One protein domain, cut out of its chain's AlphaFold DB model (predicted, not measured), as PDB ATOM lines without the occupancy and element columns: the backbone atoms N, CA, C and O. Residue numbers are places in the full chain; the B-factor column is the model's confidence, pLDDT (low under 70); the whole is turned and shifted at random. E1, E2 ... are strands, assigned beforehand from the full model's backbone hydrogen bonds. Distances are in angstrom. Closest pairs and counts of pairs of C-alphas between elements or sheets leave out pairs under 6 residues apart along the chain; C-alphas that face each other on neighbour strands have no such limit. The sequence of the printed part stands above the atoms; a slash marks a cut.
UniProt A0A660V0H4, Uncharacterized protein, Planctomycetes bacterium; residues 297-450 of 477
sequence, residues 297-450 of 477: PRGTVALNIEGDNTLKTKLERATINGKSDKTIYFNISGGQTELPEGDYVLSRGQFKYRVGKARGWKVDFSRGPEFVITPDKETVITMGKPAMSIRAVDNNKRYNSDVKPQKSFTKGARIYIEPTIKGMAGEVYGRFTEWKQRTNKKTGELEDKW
ATOM      1  N   PRO A 297     130.827 181.456 160.234       97.12
ATOM      2  CA  PRO A 297     131.613 180.586 161.098       97.12
ATOM      3  C   PRO A 297     133.018 181.153 161.340       97.12
ATOM      4  O   PRO A 297     133.501 182.022 160.610       97.12
ATOM      5  N   ARG A 298     133.679 180.692 162.401       97.31
ATOM      6  CA  ARG A 298     134.883 181.344 162.931       97.31
ATOM      7  C   ARG A 298     136.041 180.375 163.049       97.31
ATOM      8  O   ARG A 298     135.839 179.178 163.210       97.31
ATOM      9  N   GLY A 299     137.252 180.907 163.005       97.31
ATOM     10  CA  GLY A 299     138.475 180.152 163.248       97.31
ATOM     11  C   GLY A 299     139.495 180.982 164.014       97.31
ATOM     12  O   GLY A 299     139.354 182.195 164.189       97.31
ATOM     13  N   THR A 300     140.550 180.315 164.464       97.19
ATOM     14  CA  THR A 300     141.619 180.928 165.254       97.19
ATOM     15  C   THR A 300     142.813 181.233 164.360       97.19
ATOM     16  O   THR A 300     143.200 180.416 163.530       97.19
ATOM     17  N   VAL A 301     143.451 182.386 164.549       96.06
ATOM     18  CA  VAL A 301     144.792 182.667 164.023       96.06
ATOM     19  C   VAL A 301     145.791 182.750 165.166       96.06
ATOM     20  O   VAL A 301     145.568 183.468 166.143       96.06
ATOM     21  N   ALA A 302     146.914 182.051 165.013       95.00
ATOM     22  CA  ALA A 302     148.052 182.093 165.920       95.00
ATOM     23  C   ALA A 302     149.295 182.615 165.185       95.00
ATOM     24  O   ALA A 302     149.630 182.159 164.094       95.00
ATOM     25  N   LEU A 303     149.992 183.578 165.782       92.44
ATOM     26  CA  LEU A 303     151.212 184.190 165.260       92.44
ATOM     27  C   LEU A 303     152.424 183.659 166.019       92.44
ATOM     28  O   LEU A 303     152.653 184.020 167.175       92.44
ATOM     29  N   ASN A 304     153.225 182.847 165.335       89.50
ATOM     30  CA  ASN A 304     154.483 182.322 165.844       89.50
ATOM     31  C   ASN A 304     155.671 183.136 165.300       89.50
ATOM     32  O   ASN A 304     155.635 183.623 164.168       89.50
ATOM     33  N   ILE A 305     156.746 183.257 166.085       87.94
ATOM     34  CA  ILE A 305     158.026 183.802 165.618       87.94
ATOM     35  C   ILE A 305     159.094 182.727 165.759       87.94
ATOM     36  O   ILE A 305     159.491 182.382 166.870       87.94
ATOM     37  N   GLU A 306     159.619 182.273 164.632       88.25
ATOM     38  CA  GLU A 306     160.780 181.407 164.588       88.25
ATOM     39  C   GLU A 306     162.079 182.223 164.713       88.25
ATOM     40  O   GLU A 306     162.306 183.228 164.025       88.25
ATOM     41  N   GLY A 307     162.954 181.792 165.614       78.19
ATOM     42  CA  GLY A 307     164.208 182.463 165.929       78.19
ATOM     43  C   GLY A 307     165.051 181.631 166.886       78.19
ATOM     44  O   GLY A 307     164.780 180.455 167.100       78.19
ATOM     45  N   ASP A 308     166.076 182.248 167.462       73.44
ATOM     46  CA  ASP A 308     166.910 181.608 168.478       73.44
ATOM     47  C   ASP A 308     166.095 181.338 169.759       73.44
ATOM     48  O   ASP A 308     165.512 182.259 170.340       73.44
ATOM     49  N   ASN A 309     166.086 180.078 170.210       67.38
ATOM     50  CA  ASN A 309     165.351 179.597 171.386       67.38
ATOM     51  C   ASN A 309     165.738 180.311 172.700       67.38
ATOM     52  O   ASN A 309     165.002 180.241 173.684       67.38
ATOM     53  N   THR A 310     166.878 181.009 172.740       71.12
ATOM     54  CA  THR A 310     167.296 181.840 173.880       71.12
ATOM     55  C   THR A 310     166.500 183.148 174.012       71.12
ATOM     56  O   THR A 310     166.497 183.766 175.084       71.12
ATOM     57  N   LEU A 311     165.793 183.582 172.960       73.69
ATOM     58  CA  LEU A 311     165.035 184.832 172.936       73.69
ATOM     59  C   LEU A 311     163.567 184.608 173.308       73.69
ATOM     60  O   LEU A 311     162.793 184.031 172.549       73.69
ATOM     61  N   LYS A 312     163.124 185.177 174.438       82.12
ATOM     62  CA  LYS A 312     161.688 185.208 174.758       82.12
ATOM     63  C   LYS A 312     160.983 186.242 173.885       82.12
ATOM     64  O   LYS A 312     161.218 187.444 174.037       82.12
ATOM     65  N   THR A 313     160.113 185.771 173.001       84.88
ATOM     66  CA  THR A 313     159.316 186.577 172.074       84.88
ATOM     67  C   THR A 313     157.892 186.800 172.589       84.88
ATOM     68  O   THR A 313     157.347 186.008 173.357       84.88
ATOM     69  N   LYS A 314     157.274 187.916 172.190       87.81
ATOM     70  CA  LYS A 314     155.834 188.167 172.336       87.81
ATOM     71  C   LYS A 314     155.358 189.127 171.248       87.81
ATOM     72  O   LYS A 314     156.011 190.144 171.001       87.81
ATOM     73  N   LEU A 315     154.189 188.871 170.660       89.88
ATOM     74  CA  LEU A 315     153.481 189.888 169.884       89.88
ATOM     75  C   LEU A 315     152.966 190.985 170.822       89.88
ATOM     76  O   LEU A 315     152.087 190.743 171.656       89.88
ATOM     77  N   GLU A 316     153.502 192.197 170.683       90.56
ATOM     78  CA  GLU A 316     152.994 193.349 171.426       90.56
ATOM     79  C   GLU A 316     151.720 193.889 170.772       90.56
ATOM     80  O   GLU A 316     150.736 194.133 171.464       90.56
ATOM     81  N   ARG A 317     151.721 194.019 169.439       93.12
ATOM     82  CA  ARG A 317     150.539 194.381 168.644       93.12
ATOM     83  C   ARG A 317     150.701 193.991 167.175       93.12
ATOM     84  O   ARG A 317     151.808 194.093 166.651       93.12
ATOM     85  N   ALA A 318     149.616 193.670 166.481       94.62
ATOM     86  CA  ALA A 318     149.561 193.661 165.015       94.62
ATOM     87  C   ALA A 318     148.260 194.283 164.501       94.62
ATOM     88  O   ALA A 318     147.262 194.314 165.216       94.62
ATOM     89  N   THR A 319     148.281 194.768 163.260       95.56
ATOM     90  CA  THR A 319     147.093 195.201 162.518       95.56
ATOM     91  C   THR A 319     146.802 194.183 161.412       95.56
ATOM     92  O   THR A 319     147.596 194.047 160.476       95.56
ATOM     93  N   ILE A 320     145.664 193.501 161.509       96.31
ATOM     94  CA  ILE A 320     145.126 192.611 160.474       96.31
ATOM     95  C   ILE A 320     144.127 193.411 159.635       96.31
ATOM     96  O   ILE A 320     143.303 194.136 160.191       96.31
ATOM     97  N   ASN A 321     144.193 193.268 158.314       97.12
ATOM     98  CA  ASN A 321     143.226 193.848 157.381       97.12
ATOM     99  C   ASN A 321     142.521 192.724 156.613       97.12
ATOM    100  O   ASN A 321     143.122 191.668 156.408       97.12
ATOM    101  N   GLY A 322     141.318 192.969 156.098       97.62
ATOM    102  CA  GLY A 322     140.745 192.094 155.070       97.62
ATOM    103  C   GLY A 322     141.587 192.115 153.785       97.62
ATOM    104  O   GLY A 322     142.141 193.152 153.388       97.62
ATOM    105  N   LYS A 323     141.729 190.956 153.130       96.19
ATOM    106  CA  LYS A 323     142.449 190.840 151.854       96.19
ATOM    107  C   LYS A 323     141.622 191.422 150.717       96.19
ATOM    108  O   LYS A 323     142.106 192.328 150.044       96.19
ATOM    109  N   SER A 324     140.397 190.948 150.530       94.19
ATOM    110  CA  SER A 324     139.497 191.449 149.485       94.19
ATOM    111  C   SER A 324     138.747 192.689 149.973       94.19
ATOM    112  O   SER A 324     138.838 193.751 149.359       94.19
ATOM    113  N   ASP A 325     138.110 192.604 151.145       94.50
ATOM    114  CA  ASP A 325     137.467 193.752 151.784       94.50
ATOM    115  C   ASP A 325     138.491 194.622 152.539       94.50
ATOM    116  O   ASP A 325     138.851 194.369 153.691       94.50
ATOM    117  N   LYS A 326     138.945 195.695 151.883       93.62
ATOM    118  CA  LYS A 326     139.872 196.676 152.469       93.62
ATOM    119  C   LYS A 326     139.242 197.572 153.545       93.62
ATOM    120  O   LYS A 326     139.944 198.437 154.059       93.62
ATOM    121  N   THR A 327     137.963 197.405 153.888       95.69
ATOM    122  CA  THR A 327     137.300 198.155 154.969       95.69
ATOM    123  C   THR A 327     137.375 197.459 156.336       95.69
ATOM    124  O   THR A 327     137.113 198.100 157.355       95.69
ATOM    125  N   ILE A 328     137.811 196.193 156.381       97.25
ATOM    126  CA  ILE A 328     138.017 195.421 157.617       97.25
ATOM    127  C   ILE A 328     139.393 195.724 158.225       97.25
ATOM    128  O   ILE A 328     140.418 195.583 157.552       97.25
ATOM    129  N   TYR A 329     139.415 196.073 159.515       96.00
ATOM    130  CA  TYR A 329     140.622 196.366 160.293       96.00
ATOM    131  C   TYR A 329     140.518 195.870 161.741       96.00
ATOM    132  O   TYR A 329     139.703 196.363 162.517       96.00
ATOM    133  N   PHE A 330     141.444 195.009 162.156       94.88
ATOM    134  CA  PHE A 330     141.590 194.572 163.545       94.88
ATOM    135  C   PHE A 330     142.955 194.961 164.099       94.88
ATOM    136  O   PHE A 330     143.962 194.905 163.393       94.88
ATOM    137  N   ASN A 331     143.012 195.320 165.384       92.12
ATOM    138  CA  ASN A 331     144.271 195.413 166.119       92.12
ATOM    139  C   ASN A 331     144.285 194.320 167.185       92.12
ATOM    140  O   ASN A 331     143.429 194.313 168.064       92.12
ATOM    141  N   ILE A 332     145.260 193.422 167.103       91.56
ATOM    142  CA  ILE A 332     145.390 192.265 167.990       91.56
ATOM    143  C   ILE A 332     146.642 192.397 168.854       91.56
ATOM    144  O   ILE A 332     147.599 193.076 168.477       91.56
ATOM    145  N   SER A 333     146.656 191.731 170.003       87.50
ATOM    146  CA  SER A 333     147.824 191.617 170.884       87.50
ATOM    147  C   SER A 333     147.871 190.214 171.490       87.50
ATOM    148  O   SER A 333     146.900 189.473 171.397       87.50
ATOM    149  N   GLY A 334     149.000 189.809 172.072       82.88
ATOM    150  CA  GLY A 334     149.119 188.497 172.723       82.88
ATOM    151  C   GLY A 334     149.520 187.351 171.792       82.88
ATOM    152  O   GLY A 334     150.274 186.494 172.232       82.88
ATOM    153  N   GLY A 335     149.141 187.402 170.512       83.56
ATOM    154  CA  GLY A 335     149.623 186.480 169.471       83.56
ATOM    155  C   GLY A 335     148.579 185.503 168.936       83.56
ATOM    156  O   GLY A 335     148.804 184.944 167.875       83.56
ATOM    157  N   GLN A 336     147.436 185.350 169.600       90.62
ATOM    158  CA  GLN A 336     146.343 184.481 169.162       90.62
ATOM    159  C   GLN A 336     145.025 185.262 169.197       90.62
ATOM    160  O   GLN A 336     144.829 186.094 170.088       90.62
ATOM    161  N   THR A 337     144.140 185.052 168.223       93.88
ATOM    162  CA  THR A 337     142.791 185.637 168.222       93.88
ATOM    163  C   THR A 337     141.824 184.808 167.380       93.88
ATOM    164  O   THR A 337     142.247 184.104 166.467       93.88
ATOM    165  N   GLU A 338     140.533 184.923 167.667       96.06
ATOM    166  CA  GLU A 338     139.444 184.357 166.872       96.06
ATOM    167  C   GLU A 338     138.934 185.408 165.878       96.06
ATOM    168  O   GLU A 338     138.833 186.590 166.221       96.06
ATOM    169  N   LEU A 339     138.621 184.995 164.650       96.94
ATOM    170  CA  LEU A 339     138.069 185.837 163.586       96.94
ATOM    171  C   LEU A 339     136.984 185.064 162.812       96.94
ATOM    172  O   LEU A 339     137.043 183.834 162.763       96.94
ATOM    173  N   PRO A 340     136.024 185.746 162.160       97.44
ATOM    174  CA  PRO A 340     135.157 185.120 161.166       97.44
ATOM    175  C   PRO A 340     135.960 184.602 159.971       97.44
ATOM    176  O   PRO A 340     137.043 185.121 159.672       97.44
ATOM    177  N   GLU A 341     135.420 183.607 159.274       97.25
ATOM    178  CA  GLU A 341     136.007 183.049 158.057       97.25
ATOM    179  C   GLU A 341     136.299 184.108 156.981       97.25
ATOM    180  O   GLU A 341     135.673 185.170 156.909       97.25
ATOM    181  N   GLY A 342     137.292 183.811 156.141       96.94
ATOM    182  CA  GLY A 342     137.664 184.645 155.001       96.94
ATOM    183  C   GLY A 342     139.157 184.946 154.899       96.94
ATOM    184  O   GLY A 342     139.986 184.435 155.657       96.94
ATOM    185  N   ASP A 343     139.489 185.795 153.929       97.75
ATOM    186  CA  ASP A 343     140.866 186.124 153.571       97.75
ATOM    187  C   ASP A 343     141.362 187.404 154.255       97.75
ATOM    188  O   ASP A 343     140.762 188.482 154.137       97.75
ATOM    189  N   TYR A 344     142.540 187.325 154.868       98.06
ATOM    190  CA  TYR A 344     143.137 188.398 155.657       98.06
ATOM    191  C   TYR A 344     144.615 188.629 155.318       98.06
ATOM    192  O   TYR A 344     145.286 187.806 154.696       98.06
ATOM    193  N   VAL A 345     145.138 189.785 155.734       97.25
ATOM    194  CA  VAL A 345     146.548 190.167 155.575       97.25
ATOM    195  C   VAL A 345     147.085 190.751 156.872       97.25
ATOM    196  O   VAL A 345     146.525 191.706 157.423       97.25
ATOM    197  N   LEU A 346     148.229 190.243 157.329       96.44
ATOM    198  CA  LEU A 346     148.943 190.777 158.482       96.44
ATOM    199  C   LEU A 346     149.738 192.036 158.091       96.44
ATOM    200  O   LEU A 346     150.947 192.014 157.868       96.44
ATOM    201  N   SER A 347     149.045 193.168 157.986       95.06
ATOM    202  CA  SER A 347     149.586 194.377 157.350       95.06
ATOM    203  C   SER A 347     150.858 194.942 158.005       95.06
ATOM    204  O   SER A 347     151.755 195.420 157.301       95.06
ATOM    205  N   ARG A 348     150.938 194.911 159.342       95.50
ATOM    206  CA  ARG A 348     152.059 195.414 160.158       95.50
ATOM    207  C   ARG A 348     151.917 194.994 161.617       95.50
ATOM    208  O   ARG A 348     150.821 194.657 162.059       95.50
ATOM    209  N   GLY A 349     152.979 195.147 162.396       94.81
ATOM    210  CA  GLY A 349     152.928 194.964 163.843       94.81
ATOM    211  C   GLY A 349     154.235 195.313 164.538       94.81
ATOM    212  O   GLY A 349     155.131 195.903 163.942       94.81
ATOM    213  N   GLN A 350     154.313 194.964 165.817       93.50
ATOM    214  CA  GLN A 350     155.486 195.118 166.664       93.50
ATOM    215  C   GLN A 350     155.665 193.855 167.506       93.50
ATOM    216  O   GLN A 350     154.782 193.472 168.283       93.50
ATOM    217  N   PHE A 351     156.837 193.246 167.383       90.50
ATOM    218  CA  PHE A 351     157.279 192.157 168.240       90.50
ATOM    219  C   PHE A 351     158.161 192.683 169.361       90.50
ATOM    220  O   PHE A 351     158.924 193.632 169.174       90.50
ATOM    221  N   LYS A 352     158.073 192.042 170.524       89.06
ATOM    222  CA  LYS A 352     158.904 192.318 171.689       89.06
ATOM    223  C   LYS A 352     159.768 191.101 171.991       89.06
ATOM    224  O   LYS A 352     159.247 190.017 172.232       89.06
ATOM    225  N   TYR A 353     161.074 191.312 172.026       86.31
ATOM    226  CA  TYR A 353     162.081 190.320 172.386       86.31
ATOM    227  C   TYR A 353     162.645 190.682 173.763       86.31
ATOM    228  O   TYR A 353     162.825 191.865 174.076       86.31
ATOM    229  N   ARG A 354     162.937 189.690 174.605       80.62
ATOM    230  CA  ARG A 354     163.597 189.888 175.902       80.62
ATOM    231  C   ARG A 354     164.757 188.923 176.100       80.62
ATOM    232  O   ARG A 354     164.625 187.730 175.847       80.62
ATOM    233  N   VAL A 355     165.846 189.469 176.638       66.62
ATOM    234  CA  VAL A 355     167.033 188.739 177.089       66.62
ATOM    235  C   VAL A 355     167.174 189.001 178.589       66.62
ATOM    236  O   VAL A 355     167.587 190.081 179.021       66.62
ATOM    237  N   GLY A 356     166.749 188.027 179.396       66.25
ATOM    238  CA  GLY A 356     166.667 188.166 180.851       66.25
ATOM    239  C   GLY A 356     165.693 189.261 181.318       66.25
ATOM    240  O   GLY A 356     164.690 189.554 180.663       66.25
ATOM    241  N   LYS A 357     165.978 189.856 182.487       66.25
ATOM    242  CA  LYS A 357     165.159 190.929 183.087       66.25
ATOM    243  C   LYS A 357     165.525 192.338 182.587       66.25
ATOM    244  O   LYS A 357     164.648 193.197 182.552       66.25
ATOM    245  N   ALA A 358     166.785 192.571 182.205       65.62
ATOM    246  CA  ALA A 358     167.327 193.915 181.974       65.62
ATOM    247  C   ALA A 358     167.301 194.387 180.508       65.62
ATOM    248  O   ALA A 358     167.128 195.576 180.265       65.62
ATOM    249  N   ARG A 359     167.454 193.489 179.522       75.56
ATOM    250  CA  ARG A 359     167.501 193.862 178.097       75.56
ATOM    251  C   ARG A 359     166.233 193.447 177.361       75.56
ATOM    252  O   ARG A 359     165.749 192.321 177.477       75.56
ATOM    253  N   GLY A 360     165.708 194.368 176.563       86.25
ATOM    254  CA  GLY A 360     164.540 194.139 175.725       86.25
ATOM    255  C   GLY A 360     164.630 194.918 174.426       86.25
ATOM    256  O   GLY A 360     165.181 196.015 174.391       86.25
ATOM    257  N   TRP A 361     164.053 194.354 173.377       88.25
ATOM    258  CA  TRP A 361     163.949 194.968 172.061       88.25
ATOM    259  C   TRP A 361     162.493 194.977 171.619       88.25
ATOM    260  O   TRP A 361     161.732 194.061 171.927       88.25
ATOM    261  N   LYS A 362     162.120 196.010 170.878       91.56
ATOM    262  CA  LYS A 362     160.921 196.059 170.052       91.56
ATOM    263  C   LYS A 362     161.361 196.149 168.604       91.56
ATOM    264  O   LYS A 362     162.279 196.912 168.302       91.56
ATOM    265  N   VAL A 363     160.709 195.391 167.736       91.25
ATOM    266  CA  VAL A 363     160.958 195.426 166.296       91.25
ATOM    267  C   VAL A 363     159.624 195.587 165.588       91.25
ATOM    268  O   VAL A 363     158.744 194.733 165.715       91.25
ATOM    269  N   ASP A 364     159.472 196.696 164.871       94.06
ATOM    270  CA  ASP A 364     158.331 196.917 163.990       94.06
ATOM    271  C   ASP A 364     158.507 196.103 162.700       94.06
ATOM    272  O   ASP A 364     159.600 196.050 162.129       94.06
ATOM    273  N   PHE A 365     157.418 195.515 162.211       94.44
ATOM    274  CA  PHE A 365     157.351 194.869 160.903       94.44
ATOM    275  C   PHE A 365     156.193 195.428 160.069       94.44
ATOM    276  O   PHE A 365     155.212 195.963 160.593       94.44
ATOM    277  N   SER A 366     156.291 195.280 158.752       95.75
ATOM    278  CA  SER A 366     155.272 195.663 157.771       95.75
ATOM    279  C   SER A 366     155.198 194.633 156.645       95.75
ATOM    280  O   SER A 366     156.135 193.858 156.479       95.75
ATOM    281  N   ARG A 367     154.120 194.636 155.850       93.56
ATOM    282  CA  ARG A 367     153.942 193.717 154.706       93.56
ATOM    283  C   ARG A 367     154.048 192.236 155.113       93.56
ATOM    284  O   ARG A 367     154.728 191.468 154.443       93.56
ATOM    285  N   GLY A 368     153.438 191.867 156.240       93.69
ATOM    286  CA  GLY A 368     153.345 190.467 156.646       93.69
ATOM    287  C   GLY A 368     152.451 189.646 155.706       93.69
ATOM    288  O   GLY A 368     151.829 190.209 154.798       93.69
ATOM    289  N   PRO A 369     152.401 188.322 155.916       95.94
ATOM    290  CA  PRO A 369     151.759 187.390 154.999       95.94
ATOM    291  C   PRO A 369     150.240 187.573 154.907       95.94
ATOM    292  O   PRO A 369     149.580 188.122 155.798       95.94
ATOM    293  N   GLU A 370     149.695 187.057 153.810       97.25
ATOM    294  CA  GLU A 370     148.270 186.767 153.671       97.25
ATOM    295  C   GLU A 370     147.946 185.423 154.339       97.25
ATOM    296  O   GLU A 370     148.801 184.539 154.407       97.25
ATOM    297  N   PHE A 371     146.721 185.265 154.829       97.44
ATOM    298  CA  PHE A 371     146.241 184.032 155.449       97.44
ATOM    299  C   PHE A 371     144.722 183.907 155.299       97.44
ATOM    300  O   PHE A 371     144.032 184.896 155.050       97.44
ATOM    301  N   VAL A 372     144.212 182.688 155.462       97.88
ATOM    302  CA  VAL A 372     142.784 182.364 155.356       97.88
ATOM    303  C   VAL A 372     142.318 181.835 156.702       97.88
ATOM    304  O   VAL A 372     142.944 180.930 157.244       97.88
ATOM    305  N   ILE A 373     141.225 182.373 157.237       97.94
ATOM    306  CA  ILE A 373     140.544 181.786 158.392       97.94
ATOM    307  C   ILE A 373     139.551 180.752 157.874       97.94
ATOM    308  O   ILE A 373     138.639 181.088 157.121       97.94
ATOM    309  N   THR A 374     139.746 179.499 158.280       97.12
ATOM    310  CA  THR A 374     138.820 178.390 158.010       97.12
ATOM    311  C   THR A 374     138.003 178.096 159.272       97.12
ATOM    312  O   THR A 374     138.589 178.140 160.358       97.12
ATOM    313  N   PRO A 375     136.705 177.758 159.161       97.38
ATOM    314  CA  PRO A 375     135.865 177.415 160.308       97.38
ATOM    315  C   PRO A 375     136.465 176.315 161.191       97.38
ATOM    316  O   PRO A 375     137.024 175.342 160.675       97.38
ATOM    317  N   ASP A 376     136.361 176.501 162.507       96.44
ATOM    318  CA  ASP A 376     136.751 175.576 163.583       96.44
ATOM    319  C   ASP A 376     138.211 175.084 163.534       96.44
ATOM    320  O   ASP A 376     138.569 174.067 164.132       96.44
ATOM    321  N   LYS A 377     139.089 175.811 162.829       97.38
ATOM    322  CA  LYS A 377     140.514 175.480 162.679       97.38
ATOM    323  C   LYS A 377     141.416 176.583 163.207       97.38
ATOM    324  O   LYS A 377     141.107 177.770 163.115       97.38
ATOM    325  N   GLU A 378     142.586 176.178 163.694       97.62
ATOM    326  CA  GLU A 378     143.692 177.096 163.936       97.62
ATOM    327  C   GLU A 378     144.548 177.264 162.674       97.62
ATOM    328  O   GLU A 378     144.983 176.299 162.048       97.62
ATOM    329  N   THR A 379     144.812 178.519 162.324       97.06
ATOM    330  CA  THR A 379     145.714 178.937 161.252       97.06
ATOM    331  C   THR A 379     146.980 179.505 161.878       97.06
ATOM    332  O   THR A 379     146.982 180.622 162.402       97.06
ATOM    333  N   VAL A 380     148.070 178.736 161.838       96.25
ATOM    334  CA  VAL A 380     149.368 179.161 162.378       96.25
ATOM    335  C   VAL A 380     150.155 179.921 161.313       96.25
ATOM    336  O   VAL A 380     150.515 179.379 160.270       96.25
ATOM    337  N   ILE A 381     150.462 181.184 161.598       94.94
ATOM    338  CA  ILE A 381     151.312 182.046 160.780       94.94
ATOM    339  C   ILE A 381     152.700 182.084 161.422       94.94
ATOM    340  O   ILE A 381     152.897 182.727 162.456       94.94
ATOM    341  N   THR A 382     153.670 181.418 160.798       93.69
ATOM    342  CA  THR A 382     155.070 181.434 161.247       93.69
ATOM    343  C   THR A 382     155.843 182.551 160.554       93.69
ATOM    344  O   THR A 382     156.003 182.558 159.336       93.69
ATOM    345  N   MET A 383     156.329 183.490 161.356       92.94
ATOM    346  CA  MET A 383     157.162 184.632 160.973       92.94
ATOM    347  C   MET A 383     158.574 184.458 161.541       92.94
ATOM    348  O   MET A 383     158.810 183.531 162.309       92.94
ATOM    349  N   GLY A 384     159.514 185.356 161.245       89.38
ATOM    350  CA  GLY A 384     160.855 185.325 161.839       89.38
ATOM    351  C   GLY A 384     161.977 185.062 160.842       89.38
ATOM    352  O   GLY A 384     161.860 185.373 159.658       89.38
ATOM    353  N   LYS A 385     163.101 184.530 161.346       87.94
ATOM    354  CA  LYS A 385     164.350 184.299 160.583       87.94
ATOM    355  C   LYS A 385     164.752 185.488 159.673       87.94
ATOM    356  O   LYS A 385     164.834 185.333 158.455       87.94
ATOM    357  N   PRO A 386     164.995 186.691 160.234       87.06
ATOM    358  CA  PRO A 386     165.299 187.888 159.450       87.06
ATOM    359  C   PRO A 386     166.601 187.755 158.643       87.06
ATOM    360  O   PRO A 386     167.688 187.643 159.209       87.06
ATOM    361  N   ALA A 387     166.500 187.870 157.321       86.81
ATOM    362  CA  ALA A 387     167.618 187.956 156.390       86.81
ATOM    363  C   ALA A 387     167.772 189.393 155.862       86.81
ATOM    364  O   ALA A 387     166.811 190.010 155.393       86.81
ATOM    365  N   MET A 388     168.991 189.938 155.909       83.56
ATOM    366  CA  MET A 388     169.297 191.237 155.306       83.56
ATOM    367  C   MET A 388     169.661 191.074 153.827       83.56
ATOM    368  O   MET A 388     170.522 190.279 153.461       83.56
ATOM    369  N   SER A 389     169.041 191.892 152.985       84.31
ATOM    370  CA  SER A 389     169.392 192.090 151.579       84.31
ATOM    371  C   SER A 389     169.831 193.537 151.354       84.31
ATOM    372  O   SER A 389     169.431 194.427 152.105       84.31
ATOM    373  N   ILE A 390     170.665 193.786 150.342       81.00
ATOM    374  CA  ILE A 390     171.183 195.123 150.030       81.00
ATOM    375  C   ILE A 390     170.980 195.423 148.543       81.00
ATOM    376  O   ILE A 390     171.503 194.719 147.679       81.00
ATOM    377  N   ARG A 391     170.269 196.514 148.241       85.50
ATOM    378  CA  ARG A 391     170.203 197.128 146.911       85.50
ATOM    379  C   ARG A 391     171.226 198.257 146.835       85.50
ATOM    380  O   ARG A 391     171.148 199.229 147.576       85.50
ATOM    381  N   ALA A 392     172.183 198.133 145.920       86.56
ATOM    382  CA  ALA A 392     173.150 199.182 145.610       86.56
ATOM    383  C   ALA A 392     172.820 199.805 144.248       86.56
ATOM    384  O   ALA A 392     172.575 199.085 143.279       86.56
ATOM    385  N   VAL A 393     172.805 201.136 144.165       89.88
ATOM    386  CA  VAL A 393     172.491 201.898 142.941       89.88
ATOM    387  C   VAL A 393     173.397 203.126 142.831       89.88
ATOM    388  O   VAL A 393     173.951 203.587 143.829       89.88
ATOM    389  N   ASP A 394     173.540 203.695 141.633       87.12
ATOM    390  CA  ASP A 394     174.163 205.016 141.464       87.12
ATOM    391  C   ASP A 394     173.407 206.050 142.319       87.12
ATOM    392  O   ASP A 394     172.191 206.213 142.184       87.12
ATOM    393  N   ASN A 395     174.114 206.761 143.203       88.56
ATOM    394  CA  ASN A 395     173.510 207.755 144.089       88.56
ATOM    395  C   ASN A 395     172.758 208.857 143.324       88.56
ATOM    396  O   ASN A 395     171.781 209.392 143.845       88.56
ATOM    397  N   ASN A 396     173.178 209.193 142.104       89.88
ATOM    398  CA  ASN A 396     172.501 210.191 141.272       89.88
ATOM    399  C   ASN A 396     171.135 209.696 140.765       89.88
ATOM    400  O   ASN A 396     170.292 210.504 140.387       89.88
ATOM    401  N   LYS A 397     170.898 208.379 140.795       88.81
ATOM    402  CA  LYS A 397     169.654 207.722 140.373       88.81
ATOM    403  C   LYS A 397     168.804 207.222 141.544       88.81
ATOM    404  O   LYS A 397     167.762 206.628 141.307       88.81
ATOM    405  N   ARG A 398     169.190 207.482 142.801       84.50
ATOM    406  CA  ARG A 398     168.532 206.928 144.007       84.50
ATOM    407  C   ARG A 398     167.041 207.263 144.177       84.50
ATOM    408  O   ARG A 398     166.370 206.603 144.956       84.50
ATOM    409  N   TYR A 399     166.550 208.299 143.495       85.94
ATOM    410  CA  TYR A 399     165.141 208.715 143.509       85.94
ATOM    411  C   TYR A 399     164.360 208.284 142.256       85.94
ATOM    412  O   TYR A 399     163.182 208.595 142.143       85.94
ATOM    413  N   ASN A 400     165.001 207.590 141.313       85.62
ATOM    414  CA  ASN A 400     164.324 206.980 140.176       85.62
ATOM    415  C   ASN A 400     163.767 205.619 140.631       85.62
ATOM    416  O   ASN A 400     164.528 204.781 141.115       85.62
ATOM    417  N   SER A 401     162.457 205.398 140.498       80.88
ATOM    418  CA  SER A 401     161.790 204.143 140.887       80.88
ATOM    419  C   SER A 401     162.373 202.919 140.176       80.88
ATOM    420  O   SER A 401     162.541 201.861 140.785       80.88
ATOM    421  N   ASP A 402     162.764 203.098 138.917       88.38
ATOM    422  CA  ASP A 402     163.034 202.034 137.950       88.38
ATOM    423  C   ASP A 402     164.527 201.675 137.886       88.38
ATOM    424  O   ASP A 402     164.953 200.819 137.101       88.38
ATOM    425  N   VAL A 403     165.364 202.318 138.713       87.31
ATOM    426  CA  VAL A 403     166.806 202.058 138.737       87.31
ATOM    427  C   VAL A 403     167.091 200.622 139.195       87.31
ATOM    428  O   VAL A 403     166.882 200.237 140.352       87.31
ATOM    429  N   LYS A 404     167.601 199.806 138.269       88.06
ATOM    430  CA  LYS A 404     167.990 198.423 138.562       88.06
ATOM    431  C   LYS A 404     169.212 198.395 139.500       88.06
ATOM    432  O   LYS A 404     170.132 199.194 139.303       88.06
ATOM    433  N   PRO A 405     169.254 197.489 140.499       88.00
ATOM    434  CA  PRO A 405     170.429 197.301 141.346       88.00
ATOM    435  C   PRO A 405     171.676 196.971 140.518       88.00
ATOM    436  O   PRO A 405     171.603 196.221 139.543       88.00
ATOM    437  N   GLN A 406     172.832 197.488 140.927       85.06
ATOM    438  CA  GLN A 406     174.123 197.237 140.287       85.06
ATOM    439  C   GLN A 406     175.057 196.491 141.248       85.06
ATOM    440  O   GLN A 406     175.151 196.826 142.426       85.06
ATOM    441  N   LYS A 407     175.763 195.474 140.734       82.38
ATOM    442  CA  LYS A 407     176.745 194.672 141.495       82.38
ATOM    443  C   LYS A 407     178.188 195.174 141.358       82.38
ATOM    444  O   LYS A 407     179.075 194.703 142.061       82.38
ATOM    445  N   SER A 408     178.436 196.103 140.439       79.88
ATOM    446  CA  SER A 408     179.766 196.619 140.115       79.88
ATOM    447  C   SER A 408     179.696 198.115 139.847       79.88
ATOM    448  O   SER A 408     178.827 198.564 139.099       79.88
ATOM    449  N   PHE A 409     180.647 198.860 140.402       79.12
ATOM    450  CA  PHE A 409     180.743 200.311 140.274       79.12
ATOM    451  C   PHE A 409     182.176 200.711 139.928       79.12
ATOM    452  O   PHE A 409     183.135 200.067 140.361       79.12
ATOM    453  N   THR A 410     182.339 201.793 139.168       81.25
ATOM    454  CA  THR A 410     183.660 202.382 138.914       81.25
ATOM    455  C   THR A 410     184.271 202.877 140.228       81.25
ATOM    456  O   THR A 410     183.571 203.441 141.071       81.25
ATOM    457  N   LYS A 411     185.584 202.695 140.417       75.81
ATOM    458  CA  LYS A 411     186.297 203.178 141.611       75.81
ATOM    459  C   LYS A 411     186.049 204.683 141.801       75.81
ATOM    460  O   LYS A 411     186.277 205.463 140.883       75.81
ATOM    461  N   GLY A 412     185.589 205.078 142.990       78.69
ATOM    462  CA  GLY A 412     185.242 206.469 143.316       78.69
ATOM    463  C   GLY A 412     183.801 206.885 142.983       78.69
ATOM    464  O   GLY A 412     183.413 208.007 143.312       78.69
ATOM    465  N   ALA A 413     182.986 206.009 142.383       81.50
ATOM    466  CA  ALA A 413     181.560 206.264 142.194       81.50
ATOM    467  C   ALA A 413     180.837 206.442 143.540       81.50
ATOM    468  O   ALA A 413     181.136 205.770 144.528       81.50
ATOM    469  N   ARG A 414     179.843 207.338 143.571       84.19
ATOM    470  CA  ARG A 414     178.959 207.504 144.729       84.19
ATOM    471  C   ARG A 414     177.818 206.502 144.627       84.19
ATOM    472  O   ARG A 414     176.989 206.601 143.729       84.19
ATOM    473  N   ILE A 415     177.775 205.571 145.567       82.50
ATOM    474  CA  ILE A 415     176.772 204.511 145.632       82.50
ATOM    475  C   ILE A 415     175.731 204.906 146.683       82.50
ATOM    476  O   ILE A 415     176.091 205.363 147.768       82.50
ATOM    477  N   TYR A 416     174.449 204.746 146.366       85.31
ATOM    478  CA  TYR A 416     173.386 204.713 147.365       85.31
ATOM    479  C   TYR A 416     173.073 203.257 147.706       85.31
ATOM    480  O   TYR A 416     173.013 202.403 146.818       85.31
ATOM    481  N   ILE A 417     172.924 202.987 148.999       81.06
ATOM    482  CA  ILE A 417     172.769 201.648 149.559       81.06
ATOM    483  C   ILE A 417     171.449 201.622 150.323       81.06
ATOM    484  O   ILE A 417     171.271 202.361 151.288       81.06
ATOM    485  N   GLU A 418     170.541 200.772 149.862       83.00
ATOM    486  CA  GLU A 418     169.205 200.546 150.402       83.00
ATOM    487  C   GLU A 418     169.153 199.115 150.963       83.00
ATOM    488  O   GLU A 418     168.991 198.150 150.209       83.00
ATOM    489  N   PRO A 419     169.375 198.934 152.273       80.94
ATOM    490  CA  PRO A 419     169.232 197.642 152.923       80.94
ATOM    491  C   PRO A 419     167.749 197.343 153.179       80.94
ATOM    492  O   PRO A 419     166.940 198.236 153.427       80.94
ATOM    493  N   THR A 420     167.374 196.072 153.148       86.44
ATOM    494  CA  THR A 420     166.027 195.607 153.495       86.44
ATOM    495  C   THR A 420     166.142 194.295 154.250       86.44
ATOM    496  O   THR A 420     166.726 193.336 153.741       86.44
ATOM    497  N   ILE A 421     165.579 194.249 155.456       88.50
ATOM    498  CA  ILE A 421     165.558 193.058 156.308       88.50
ATOM    499  C   ILE A 421     164.192 192.395 156.133       88.50
ATOM    500  O   ILE A 421     163.171 193.028 156.409       88.50
ATOM    501  N   LYS A 422     164.168 191.147 155.659       92.81
ATOM    502  CA  LYS A 422     162.937 190.377 155.443       92.81
ATOM    503  C   LYS A 422     162.911 189.106 156.274       92.81
ATOM    504  O   LYS A 422     163.943 188.456 156.389       92.81
ATOM    505  N   GLY A 423     161.755 188.753 156.819       92.38
ATOM    506  CA  GLY A 423     161.533 187.441 157.419       92.38
ATOM    507  C   GLY A 423     161.093 186.391 156.403       92.38
ATOM    508  O   GLY A 423     160.886 186.679 155.220       92.38
ATOM    509  N   MET A 424     160.967 185.154 156.881       93.56
ATOM    510  CA  MET A 424     160.621 183.988 156.063       93.56
ATOM    511  C   MET A 424     159.218 184.050 155.441       93.56
ATOM    512  O   MET A 424     159.008 183.456 154.386       93.56
ATOM    513  N   ALA A 425     158.282 184.794 156.041       93.69
ATOM    514  CA  ALA A 425     156.928 184.985 155.521       93.69
ATOM    515  C   ALA A 425     156.798 186.253 154.646       93.69
ATOM    516  O   ALA A 425     155.694 186.674 154.304       93.69
ATOM    517  N   GLY A 426     157.927 186.865 154.268       92.00
ATOM    518  CA  GLY A 426     157.994 188.047 153.406       92.00
ATOM    519  C   GLY A 426     157.840 189.387 154.134       92.00
ATOM    520  O   GLY A 426     158.003 190.436 153.499       92.00
ATOM    521  N   GLU A 427     157.600 189.366 155.447       94.19
ATOM    522  CA  GLU A 427     157.506 190.554 156.287       94.19
ATOM    523  C   GLU A 427     158.793 191.378 156.237       94.19
ATOM    524  O   GLU A 427     159.898 190.844 156.217       94.19
ATOM    525  N   VAL A 428     158.660 192.702 156.236       93.25
ATOM    526  CA  VAL A 428     159.780 193.644 156.215       93.25
ATOM    527  C   VAL A 428     159.948 194.246 157.602       93.25
ATOM    528  O   VAL A 428     159.068 194.976 158.070       93.25
ATOM    529  N   TYR A 429     161.085 193.971 158.239       90.94
ATOM    530  CA  TYR A 429     161.457 194.547 159.529       90.94
ATOM    531  C   TYR A 429     162.014 195.962 159.359       90.94
ATOM    532  O   TYR A 429     162.782 196.234 158.435       90.94
ATOM    533  N   GLY A 430     161.609 196.863 160.255       88.25
ATOM    534  CA  GLY A 430     161.899 198.293 160.179       88.25
ATOM    535  C   GLY A 430     162.495 198.845 161.470       88.25
ATOM    536  O   GLY A 430     163.680 198.684 161.735       88.25
ATOM    537  N   ARG A 431     161.691 199.566 162.252       89.62
ATOM    538  CA  ARG A 431     162.147 200.277 163.453       89.62
ATOM    539  C   ARG A 431     162.568 199.301 164.558       89.62
ATOM    540  O   ARG A 431     161.734 198.542 165.049       89.62
ATOM    541  N   PHE A 432     163.829 199.373 164.984       89.19
ATOM    542  CA  PHE A 432     164.350 198.685 166.167       89.19
ATOM    543  C   PHE A 432     164.453 199.670 167.332       89.19
ATOM    544  O   PHE A 432     165.124 200.703 167.253       89.19
ATOM    545  N   THR A 433     163.826 199.327 168.450       90.25
ATOM    546  CA  THR A 433     163.809 200.159 169.653       90.25
ATOM    547  C   THR A 433     164.279 199.331 170.844       90.25
ATOM    548  O   THR A 433     163.719 198.283 171.154       90.25
ATOM    549  N   GLU A 434     165.316 199.800 171.526       89.94
ATOM    550  CA  GLU A 434     165.982 199.108 172.629       89.94
ATOM    551  C   GLU A 434     165.509 199.667 173.978       89.94
ATOM    552  O   GLU A 434     165.372 200.883 174.149       89.94
ATOM    553  N   TRP A 435     165.276 198.777 174.942       88.81
ATOM    554  CA  TRP A 435     165.080 199.123 176.345       88.81
ATOM    555  C   TRP A 435     166.443 199.317 176.997       88.81
ATOM    556  O   TRP A 435     167.149 198.341 177.264       88.81
ATOM    557  N   LYS A 436     166.816 200.574 177.242       85.06
ATOM    558  CA  LYS A 436     168.076 200.910 177.903       85.06
ATOM    559  C   LYS A 436     167.943 202.079 178.864       85.06
ATOM    560  O   LYS A 436     167.049 202.922 178.752       85.06
ATOM    561  N   GLN A 437     168.866 202.102 179.811       83.06
ATOM    562  CA  GLN A 437     169.109 203.236 180.681       83.06
ATOM    563  C   GLN A 437     169.616 204.416 179.841       83.06
ATOM    564  O   GLN A 437     170.379 204.232 178.887       83.06
ATOM    565  N   ARG A 438     169.144 205.629 180.131       79.69
ATOM    566  CA  ARG A 438     169.513 206.813 179.351       79.69
ATOM    567  C   ARG A 438     170.727 207.486 179.979       79.69
ATOM    568  O   ARG A 438     170.721 207.764 181.166       79.69
ATOM    569  N   THR A 439     171.717 207.841 179.169       80.19
ATOM    570  CA  THR A 439     172.792 208.737 179.606       80.19
ATOM    571  C   THR A 439     172.293 210.186 179.672       80.19
ATOM    572  O   THR A 439     171.713 210.695 178.700       80.19
ATOM    573  N   ASN A 440     172.535 210.861 180.794       78.69
ATOM    574  CA  ASN A 440     172.367 212.299 180.941       78.69
ATOM    575  C   ASN A 440     173.359 213.006 180.005       78.69
ATOM    576  O   ASN A 440     174.572 212.844 180.116       78.69
ATOM    577  N   LYS A 441     172.850 213.813 179.068       79.50
ATOM    578  CA  LYS A 441     173.687 214.490 178.062       79.50
ATOM    579  C   LYS A 441     174.615 215.568 178.638       79.50
ATOM    580  O   LYS A 441     175.522 215.979 177.924       79.50
ATOM    581  N   LYS A 442     174.357 216.062 179.856       82.44
ATOM    582  CA  LYS A 442     175.175 217.097 180.509       82.44
ATOM    583  C   LYS A 442     176.283 216.504 181.381       82.44
ATOM    584  O   LYS A 442     177.390 217.019 181.339       82.44
ATOM    585  N   THR A 443     175.991 215.449 182.146       85.94
ATOM    586  CA  THR A 443     176.953 214.857 183.100       85.94
ATOM    587  C   THR A 443     177.648 213.599 182.578       85.94
ATOM    588  O   THR A 443     178.691 213.225 183.095       85.94
ATOM    589  N   GLY A 444     177.104 212.937 181.549       82.56
ATOM    590  CA  GLY A 444     177.625 211.658 181.048       82.56
ATOM    591  C   GLY A 444     177.230 210.438 181.892       82.56
ATOM    592  O   GLY A 444     177.526 209.310 181.506       82.56
ATOM    593  N   GLU A 445     176.525 210.643 183.005       86.56
ATOM    594  CA  GLU A 445     176.079 209.588 183.919       86.56
ATOM    595  C   GLU A 445     174.816 208.883 183.410       86.56
ATOM    596  O   GLU A 445     174.088 209.396 182.555       86.56
ATOM    597  N   LEU A 446     174.517 207.703 183.951       82.50
ATOM    598  CA  LEU A 446     173.278 206.984 183.662       82.50
ATOM    599  C   LEU A 446     172.134 207.505 184.551       82.50
ATOM    600  O   LEU A 446     172.225 207.459 185.769       82.50
ATOM    601  N   GLU A 447     171.035 207.966 183.947       82.25
ATOM    602  CA  GLU A 447     169.782 208.283 184.651       82.25
ATOM    603  C   GLU A 447     169.131 206.978 185.145       82.25
ATOM    604  O   GLU A 447     169.017 206.037 184.363       82.25
ATOM    605  N   ASP A 448     168.575 206.908 186.358       79.19
ATOM    606  CA  ASP A 448     167.837 205.715 186.850       79.19
ATOM    607  C   ASP A 448     166.598 205.343 186.005       79.19
ATOM    608  O   ASP A 448     165.983 204.284 186.157       79.19
ATOM    609  N   LYS A 449     166.213 206.221 185.074       79.94
ATOM    610  CA  LYS A 449     165.048 206.081 184.205       79.94
ATOM    611  C   LYS A 449     165.392 205.274 182.952       79.94
ATOM    612  O   LYS A 449     165.929 205.781 181.965       79.94
ATOM    613  N   TRP A 450     164.993 204.007 182.971       82.69
ATOM    614  CA  TRP A 450     164.981 203.144 181.792       82.69
ATOM    615  C   TRP A 450     163.867 203.536 180.825       82.69
ATOM    616  O   TRP A 450     162.750 203.855 181.238       82.69
TER     617      TRP A 450
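What this domain is: This is residues 297 to 450 of the 477 residues of an uncharacterized protein of Planctomycetes bacterium (UniProt A0A660V0H4). Two twisted sheets form a loose sandwich, only partly face to face: the small sheet E4 E1 E8 covers one part of a much larger, strongly bent sheet, on the side of the domain where E2, E5 and E7 run. From this body the hairpin E9 and E10, with the long loop of residues 395 to 414 at its tip, reaches out as an arm, and the far part of E11 with E12 makes a small second hairpin away from the body. The printed part has 154 residues with no named helix and twelve named strands, E1 to E12 in order along the chain, and its class is all strand. The large sheet is branched, with antiparallel neighbour pairs, while the small one has the order E4, E1, E8 and is mixed. The whole is loose, with a radius of gyration of the C-alphas of 20.0 A and spans of 62 by 49 by 30 A.

Where its parts are: E1 runs over residues 298 to 306, 26.0 A from C-alpha 298 at (134.883, 181.344, 162.931) to its last C-alpha. E2 follows at residues 312 to 322, 29.6 A long, then E3 at 329 to 332 and E4 at 336 to 340. E5, residues 342 to 355, is the longest strand by residues, and its first and last C-alphas are 37.0 A apart. E6 covers residues 359 to 366, 23.8 A long, E7 residues 370 to 373 and E8 residues 378 to 384. E9, residues 387 to 394, is 23.6 A long, and E10, residues 415 to 422, is 22.1 A long. E11 spans residues 428 to 439 over 30.7 A, and E12, residues 446 to 450, ends at C-alpha 450 at (164.981, 203.144, 181.792).

How they stand to each other: In the large, strongly twisted sheet E5 has E2 on one side and E6 and E7 on the other side. E2 and E5 are antiparallel at 159 degrees, with N 314 and O 352 2.9 A apart, within hydrogen-bond range. E2 and E3 form a hairpin, N 320 to O 330 at 2.9 A. E5 bends by 59 degrees at residue 348; its residues 342 to 345 pair with E7, N 344 to O 371 at 2.9 A. The hairpin E5 and E6 has N 351 and O 363 2.9 A apart. E6 and E11 are antiparallel at 153 degrees, N 364 to O 431 at 2.9 A. E9, E10, E11 and E12 form a meander, each strand the antiparallel neighbour of the one before. In it N 391 and O 418 of E9 and E10 are 2.9 A apart, N 429 of E11 is 2.9 A from O 421 of E10, and N 447 of E12 is 2.8 A from O 438 of E11, which bends by 63 degrees at residue 436. In the small sheet E1 is the inner strand: antiparallel to E4, N 301 to O 337 at 2.8 A, and parallel to E8 at 23 degrees, N 304 to O 381 at 2.9 A. The two sheets form a sandwich, two sheets face to face, their facing parts 9.7 A centre to centre and their best planes 37 degrees apart. Across it the closest C-alphas of E1 and E7, those of Gly 299 and Ile 373, are 5.5 A apart. E8 runs on into E9 across a break of 2 residues, at 54 degrees.

The domain as a whole: The two C-alphas farthest apart, those of Pro 297 and Lys 411, are 62.3 A from each other. The printed part has no cut. The link from E9 to E10, 20 residues, is long; those from E2 to E3 and from E11 to E12 are short, and the others are tight. Mean pLDDT of the printed part is 88.6, and it is under 70 at residue 309 and residues 355 to 358.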